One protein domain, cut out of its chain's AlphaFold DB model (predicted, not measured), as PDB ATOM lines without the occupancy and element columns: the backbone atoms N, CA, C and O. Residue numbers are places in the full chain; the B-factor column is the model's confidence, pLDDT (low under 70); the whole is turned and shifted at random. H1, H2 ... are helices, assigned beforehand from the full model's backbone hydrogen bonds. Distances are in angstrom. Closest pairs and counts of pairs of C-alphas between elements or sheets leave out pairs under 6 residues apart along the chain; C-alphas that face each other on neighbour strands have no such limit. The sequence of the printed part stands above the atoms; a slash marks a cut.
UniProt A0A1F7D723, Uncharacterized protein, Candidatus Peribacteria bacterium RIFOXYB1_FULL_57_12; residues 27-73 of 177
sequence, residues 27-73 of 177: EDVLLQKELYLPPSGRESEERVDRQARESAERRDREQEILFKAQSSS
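AT A GLANCE: This is residues 27 to 73 of the 177 residues of an uncharacterized protein of Candidatus Peribacteria bacterium RIFOXYB1_FULL_57_12 (UniProt A0A1F7D723). The printed part has the shape of an L: one long straight helix, H3, makes the long arm, and at its first end a short arm of two small helices, H1 and H2, with the link after them, turns away from it. No helix packs on another. The 47 printed residues hold three named helices in the order H1, H2, H3 and no named strand, all helix in class. The whole is extended and flat, with a radius of gyration of the C-alphas of 16.7 A and spans of 49 by 26 by 9 A.

IN THESE COORDINATES: H1, residues 27 to 31, begins at C-alpha 27 (-31.259, 53.564, 37.987). H2 is residues 33 to 36. H3, residues 41 to 73, is 48.1 A long, from C-alpha 41 (-42.630, 36.393, 20.893) to C-alpha 73 (2.407, 25.966, 34.133).

HOW THE PARTS SIT: H1 and H2 are close but not clearly touching; their closest C-alphas, of Val 29 and Leu 35, are 7.1 A apart. H3 is apart from both. Every O i to N i+4 pair is within hydrogen-bond range in H1, and 28 of 29 in H3; H2 is too short for such a pair.

THE WHOLE: The farthest C-alphas, of Leu 37 and Ser 73, are 49.2 A apart. Residues 48 to 73 of H3 stand free. The printed part has no cut, and both links are tight. The model's pLDDT is under 70 at residues 28 to 29 and 71 to 73.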
ATOM      1  N   GLU A  27     -31.127  52.885  39.275       70.38
ATOM      2  CA  GLU A  27     -31.259  53.564  37.987       70.38
ATOM      3  C   GLU A  27     -31.356  52.587  36.805       70.38
ATOM      4  O   GLU A  27     -32.205  52.774  35.933       70.38
ATOM      5  N   ASP A  28     -30.589  51.497  36.805       68.81
ATOM      6  CA  ASP A  28     -30.612  50.496  35.731       68.81
ATOM      7  C   ASP A  28     -31.940  49.725  35.678       68.81
ATOM      8  O   ASP A  28     -32.455  49.431  34.597       68.81
ATOM      9  N   VAL A  29     -32.539  49.459  36.844       69.50
ATOM     10  CA  VAL A  29     -33.879  48.863  36.983       69.50
ATOM     11  C   VAL A  29     -34.932  49.734  36.294       69.50
ATOM     12  O   VAL A  29     -35.773  49.218  35.561       69.50
ATOM     13  N   LEU A  30     -34.883  51.053  36.520       73.94
ATOM     14  CA  LEU A  30     -35.864  52.005  35.989       73.94
ATOM     15  C   LEU A  30     -35.689  52.258  34.487       73.94
ATOM     16  O   LEU A  30     -36.665  52.533  33.786       73.94
ATOM     17  N   LEU A  31     -34.457  52.169  33.988       74.00
ATOM     18  CA  LEU A  31     -34.127  52.416  32.585       74.00
ATOM     19  C   LEU A  31     -34.342  51.179  31.699       74.00
ATOM     20  O   LEU A  31     -34.561  51.313  30.491       74.00
ATOM     21  N   GLN A  32     -34.341  49.973  32.272       72.06
ATOM     22  CA  GLN A  32     -34.602  48.748  31.524       72.06
ATOM     23  C   GLN A  32     -36.100  48.516  31.313       72.06
ATOM     24  O   GLN A  32     -36.794  47.876  32.103       72.06
ATOM     25  N   LYS A  33     -36.586  48.929  30.136       70.06
ATOM     26  CA  LYS A  33     -37.922  48.571  29.614       70.06
ATOM     27  C   LYS A  33     -38.199  47.059  29.675       70.06
ATOM     28  O   LYS A  33     -39.343  46.636  29.816       70.06
ATOM     29  N   GLU A  34     -37.140  46.260  29.584       72.31
ATOM     30  CA  GLU A  34     -37.150  44.800  29.619       72.31
ATOM     31  C   GLU A  34     -37.684  44.192  30.918       72.31
ATOM     32  O   GLU A  34     -38.113  43.039  30.888       72.31
ATOM     33  N   LEU A  35     -37.677  44.957  32.013       72.06
ATOM     34  CA  LEU A  35     -38.101  44.512  33.338       72.06
ATOM     35  C   LEU A  35     -39.601  44.737  33.599       72.06
ATOM     36  O   LEU A  35     -40.200  44.053  34.424       72.06
ATOM     37  N   TYR A  36     -40.217  45.685  32.891       76.62
ATOM     38  CA  TYR A  36     -41.594  46.123  33.148       76.62
ATOM     39  C   TYR A  36     -42.646  45.411  32.305       76.62
ATOM     40  O   TYR A  36     -43.826  45.416  32.659       76.62
ATOM     41  N   LEU A  37     -42.244  44.834  31.174       82.06
ATOM     42  CA  LEU A  37     -43.153  44.238  30.203       82.06
ATOM     43  C   LEU A  37     -42.663  42.838  29.828       82.06
ATOM     44  O   LEU A  37     -41.476  42.679  29.521       82.06
ATOM     45  N   PRO A  38     -43.557  41.829  29.811       77.25
ATOM     46  CA  PRO A  38     -43.198  40.522  29.286       77.25
ATOM     47  C   PRO A  38     -42.806  40.665  27.805       77.25
ATOM     48  O   PRO A  38     -43.424  41.457  27.085       77.25
ATOM     49  N   PRO A  39     -41.778  39.934  27.339       79.62
ATOM     50  CA  PRO A  39     -41.324  40.035  25.960       79.62
ATOM     51  C   PRO A  39     -42.430  39.593  24.997       79.62
ATOM     52  O   PRO A  39     -43.162  38.636  25.257       79.62
ATOM     53  N   SER A  40     -42.530  40.272  23.855       84.44
ATOM     54  CA  SER A  40     -43.289  39.736  22.722       84.44
ATOM     55  C   SER A  40     -42.558  38.520  22.133       84.44
ATOM     56  O   SER A  40     -41.346  38.398  22.294       84.44
ATOM     57  N   GLY A  41     -43.256  37.619  21.429       82.00
ATOM     58  CA  GLY A  41     -42.630  36.393  20.893       82.00
ATOM     59  C   GLY A  41     -41.395  36.655  20.015       82.00
ATOM     60  O   GLY A  41     -40.405  35.935  20.095       82.00
ATOM     61  N   ARG A  42     -41.402  37.754  19.252       81.50
ATOM     62  CA  ARG A  42     -40.255  38.175  18.433       81.50
ATOM     63  C   ARG A  42     -39.110  38.746  19.279       81.50
ATOM     64  O   ARG A  42     -37.947  38.483  19.007       81.50
ATOM     65  N   GLU A  43     -39.435  39.494  20.334       84.06
ATOM     66  CA  GLU A  43     -38.437  40.012  21.277       84.06
ATOM     67  C   GLU A  43     -37.809  38.904  22.129       84.06
ATOM     68  O   GLU A  43     -36.655  39.032  22.524       84.06
ATOM     69  N   SER A  44     -38.531  37.816  22.429       81.50
ATOM     70  CA  SER A  44     -37.948  36.698  23.180       81.50
ATOM     71  C   SER A  44     -36.855  35.982  22.395       81.50
ATOM     72  O   SER A  44     -35.830  35.651  22.982       81.50
ATOM     73  N   GLU A  45     -37.033  35.802  21.084       86.38
ATOM     74  CA  GLU A  45     -36.003  35.212  20.219       86.38
ATOM     75  C   GLU A  45     -34.758  36.107  20.172       86.38
ATOM     76  O   GLU A  45     -33.655  35.648  20.459       86.38
ATOM     77  N   GLU A  46     -34.941  37.412  19.943       86.50
ATOM     78  CA  GLU A  46     -33.839  38.384  19.927       86.50
ATOM     79  C   GLU A  46     -33.086  38.443  21.274       86.50
ATOM     80  O   GLU A  46     -31.859  38.571  21.307       86.50
ATOM     81  N   ARG A  47     -33.796  38.312  22.405       84.50
ATOM     82  CA  ARG A  47     -33.184  38.279  23.745       84.50
ATOM     83  C   ARG A  47     -32.392  37.000  23.990       84.50
ATOM     84  O   ARG A  47     -31.293  37.084  24.539       84.50
ATOM     85  N   VAL A  48     -32.926  35.847  23.591       87.00
ATOM     86  CA  VAL A  48     -32.236  34.554  23.710       87.00
ATOM     87  C   VAL A  48     -30.966  34.557  22.863       87.00
ATOM     88  O   VAL A  48     -29.908  34.187  23.367       87.00
ATOM     89  N   ASP A  49     -31.034  35.057  21.630       91.50
ATOM     90  CA  ASP A  49     -29.871  35.157  20.745       91.50
ATOM     91  C   ASP A  49     -28.785  36.065  21.323       91.50
ATOM     92  O   ASP A  49     -27.600  35.723  21.308       91.50
ATOM     93  N   ARG A  50     -29.175  37.218  21.874       87.75
ATOM     94  CA  ARG A  50     -28.240  38.142  22.523       87.75
ATOM     95  C   ARG A  50     -27.578  37.507  23.747       87.75
ATOM     96  O   ARG A  50     -26.355  37.532  23.850       87.75
ATOM     97  N   GLN A  51     -28.355  36.861  24.615       88.00
ATOM     98  CA  GLN A  51     -27.822  36.149  25.781       88.00
ATOM     99  C   GLN A  51     -26.902  34.988  25.384       88.00
ATOM    100  O   GLN A  51     -25.880  34.757  26.035       88.00
ATOM    101  N   ALA A  52     -27.235  34.265  24.314       91.75
ATOM    102  CA  ALA A  52     -26.421  33.171  23.802       91.75
ATOM    103  C   ALA A  52     -25.061  33.669  23.291       91.75
ATOM    104  O   ALA A  52     -24.041  33.043  23.593       91.75
ATOM    105  N   ARG A  53     -25.033  34.809  22.584       93.06
ATOM    106  CA  ARG A  53     -23.795  35.455  22.114       93.06
ATOM    107  C   ARG A  53     -22.928  35.934  23.272       93.06
ATOM    108  O   ARG A  53     -21.775  35.530  23.361       93.06
ATOM    109  N   GLU A  54     -23.497  36.693  24.207       90.25
ATOM    110  CA  GLU A  54     -22.769  37.194  25.384       90.25
ATOM    111  C   GLU A  54     -22.203  36.048  26.239       90.25
ATOM    112  O   GLU A  54     -21.073  36.108  26.731       90.25
ATOM    113  N   SER A  55     -22.971  34.964  26.383       86.50
ATOM    114  CA  SER A  55     -22.528  33.767  27.101       86.50
ATOM    115  C   SER A  55     -21.411  33.028  26.365       86.50
ATOM    116  O   SER A  55     -20.497  32.522  27.013       86.50
ATOM    117  N   ALA A  56     -21.466  32.948  25.032       90.81
ATOM    118  CA  ALA A  56     -20.400  32.350  24.232       90.81
ATOM    119  C   ALA A  56     -19.100  33.153  24.360       90.81
ATOM    120  O   ALA A  56     -18.081  32.593  24.746       90.81
ATOM    121  N   GLU A  57     -19.168  34.474  24.193       93.44
ATOM    122  CA  GLU A  57     -18.013  35.368  24.347       93.44
ATOM    123  C   GLU A  57     -17.401  35.323  25.754       93.44
ATOM    124  O   GLU A  57     -16.195  35.510  25.927       93.44
ATOM    125  N   ARG A  58     -18.219  35.112  26.795       90.69
ATOM    126  CA  ARG A  58     -17.709  34.898  28.156       90.69
ATOM    127  C   ARG A  58     -16.957  33.572  28.254       90.69
ATOM    128  O   ARG A  58     -15.835  33.565  28.751       90.69
ATOM    129  N   ARG A  59     -17.548  32.475  27.768       90.19
ATOM    130  CA  ARG A  59     -16.912  31.147  27.794       90.19
ATOM    131  C   ARG A  59     -15.598  31.126  27.027       90.19
ATOM    132  O   ARG A  59     -14.677  30.445  27.463       90.19
ATOM    133  N   ASP A  60     -15.511  31.846  25.916       93.50
ATOM    134  CA  ASP A  60     -14.292  31.905  25.107       93.50
ATOM    135  C   ASP A  60     -13.177  32.644  25.853       93.50
ATOM    136  O   ASP A  60     -12.053  32.155  25.924       93.50
ATOM    137  N   ARG A  61     -13.503  33.762  26.517       91.44
ATOM    138  CA  ARG A  61     -12.553  34.483  27.381       91.44
ATOM    139  C   ARG A  61     -12.089  33.645  28.565       91.44
ATOM    140  O   ARG A  61     -10.901  33.615  28.867       91.44
ATOM    141  N   GLU A  62     -13.010  32.969  29.244       87.94
ATOM    142  CA  GLU A  62     -12.677  32.095  30.372       87.94
ATOM    143  C   GLU A  62     -11.803  30.916  29.923       87.94
ATOM    144  O   GLU A  62     -10.805  30.616  30.575       87.94
ATOM    145  N   GLN A  63     -12.114  30.300  28.779       90.00
ATOM    146  CA  GLN A  63     -11.282  29.249  28.190       90.00
ATOM    147  C   GLN A  63      -9.894  29.756  27.815       90.00
ATOM    148  O   GLN A  63      -8.917  29.073  28.096       90.00
ATOM    149  N   GLU A  64      -9.779  30.948  27.229       92.12
ATOM    150  CA  GLU A  64      -8.480  31.526  26.883       92.12
ATOM    151  C   GLU A  64      -7.625  31.784  28.134       92.12
ATOM    152  O   GLU A  64      -6.423  31.520  28.129       92.12
ATOM    153  N   ILE A  65      -8.235  32.252  29.227       87.81
ATOM    154  CA  ILE A  65      -7.549  32.447  30.513       87.81
ATOM    155  C   ILE A  65      -7.072  31.105  31.079       87.81
ATOM    156  O   ILE A  65      -5.922  30.996  31.498       87.81
ATOM    157  N   LEU A  66      -7.933  30.084  31.070       84.31
ATOM    158  CA  LEU A  66      -7.589  28.743  31.551       84.31
ATOM    159  C   LEU A  66      -6.498  28.094  30.696       84.31
ATOM    160  O   LEU A  66      -5.571  27.502  31.241       84.31
ATOM    161  N   PHE A  67      -6.574  28.251  29.376       88.94
ATOM    162  CA  PHE A  67      -5.576  27.746  28.441       88.94
ATOM    163  C   PHE A  67      -4.216  28.412  28.668       88.94
ATOM    164  O   PHE A  67      -3.214  27.716  28.791       88.94
ATOM    165  N   LYS A  68      -4.182  29.744  28.817       86.88
ATOM    166  CA  LYS A  68      -2.951  30.482  29.151       86.88
ATOM    167  C   LYS A  68      -2.371  30.057  30.498       86.88
ATOM    168  O   LYS A  68      -1.157  29.933  30.623       86.88
ATOM    169  N   ALA A  69      -3.224  29.831  31.497       82.44
ATOM    170  CA  ALA A  69      -2.788  29.348  32.802       82.44
ATOM    171  C   ALA A  69      -2.138  27.959  32.691       82.44
ATOM    172  O   ALA A  69      -1.044  27.767  33.217       82.44
ATOM    173  N   GLN A  70      -2.752  27.033  31.944       72.62
ATOM    174  CA  GLN A  70      -2.208  25.693  31.699       72.62
ATOM    175  C   GLN A  70      -0.887  25.730  30.921       72.62
ATOM    176  O   GLN A  70       0.099  25.155  31.378       72.62
ATOM    177  N   SER A  71      -0.825  26.469  29.809       69.50
ATOM    178  CA  SER A  71       0.401  26.570  29.006       69.50
ATOM    179  C   SER A  71       1.553  27.216  29.783       69.50
ATOM    180  O   SER A  71       2.701  26.833  29.610       69.50
ATOM    181  N   SER A  72       1.260  28.171  30.675       60.34
ATOM    182  CA  SER A  72       2.282  28.805  31.522       60.34
ATOM    183  C   SER A  72       2.788  27.910  32.660       60.34
ATOM    184  O   SER A  72       3.905  28.102  33.131       60.34
ATOM    185  N   SER A  73       1.989  26.933  33.109       57.81
ATOM    186  CA  SER A  73       2.407  25.966  34.133       57.81
ATOM    187  C   SER A  73       3.264  24.824  33.581       57.81
ATOM    188  O   SER A  73       4.040  24.249  34.336       57.81
TER     189      SER A  73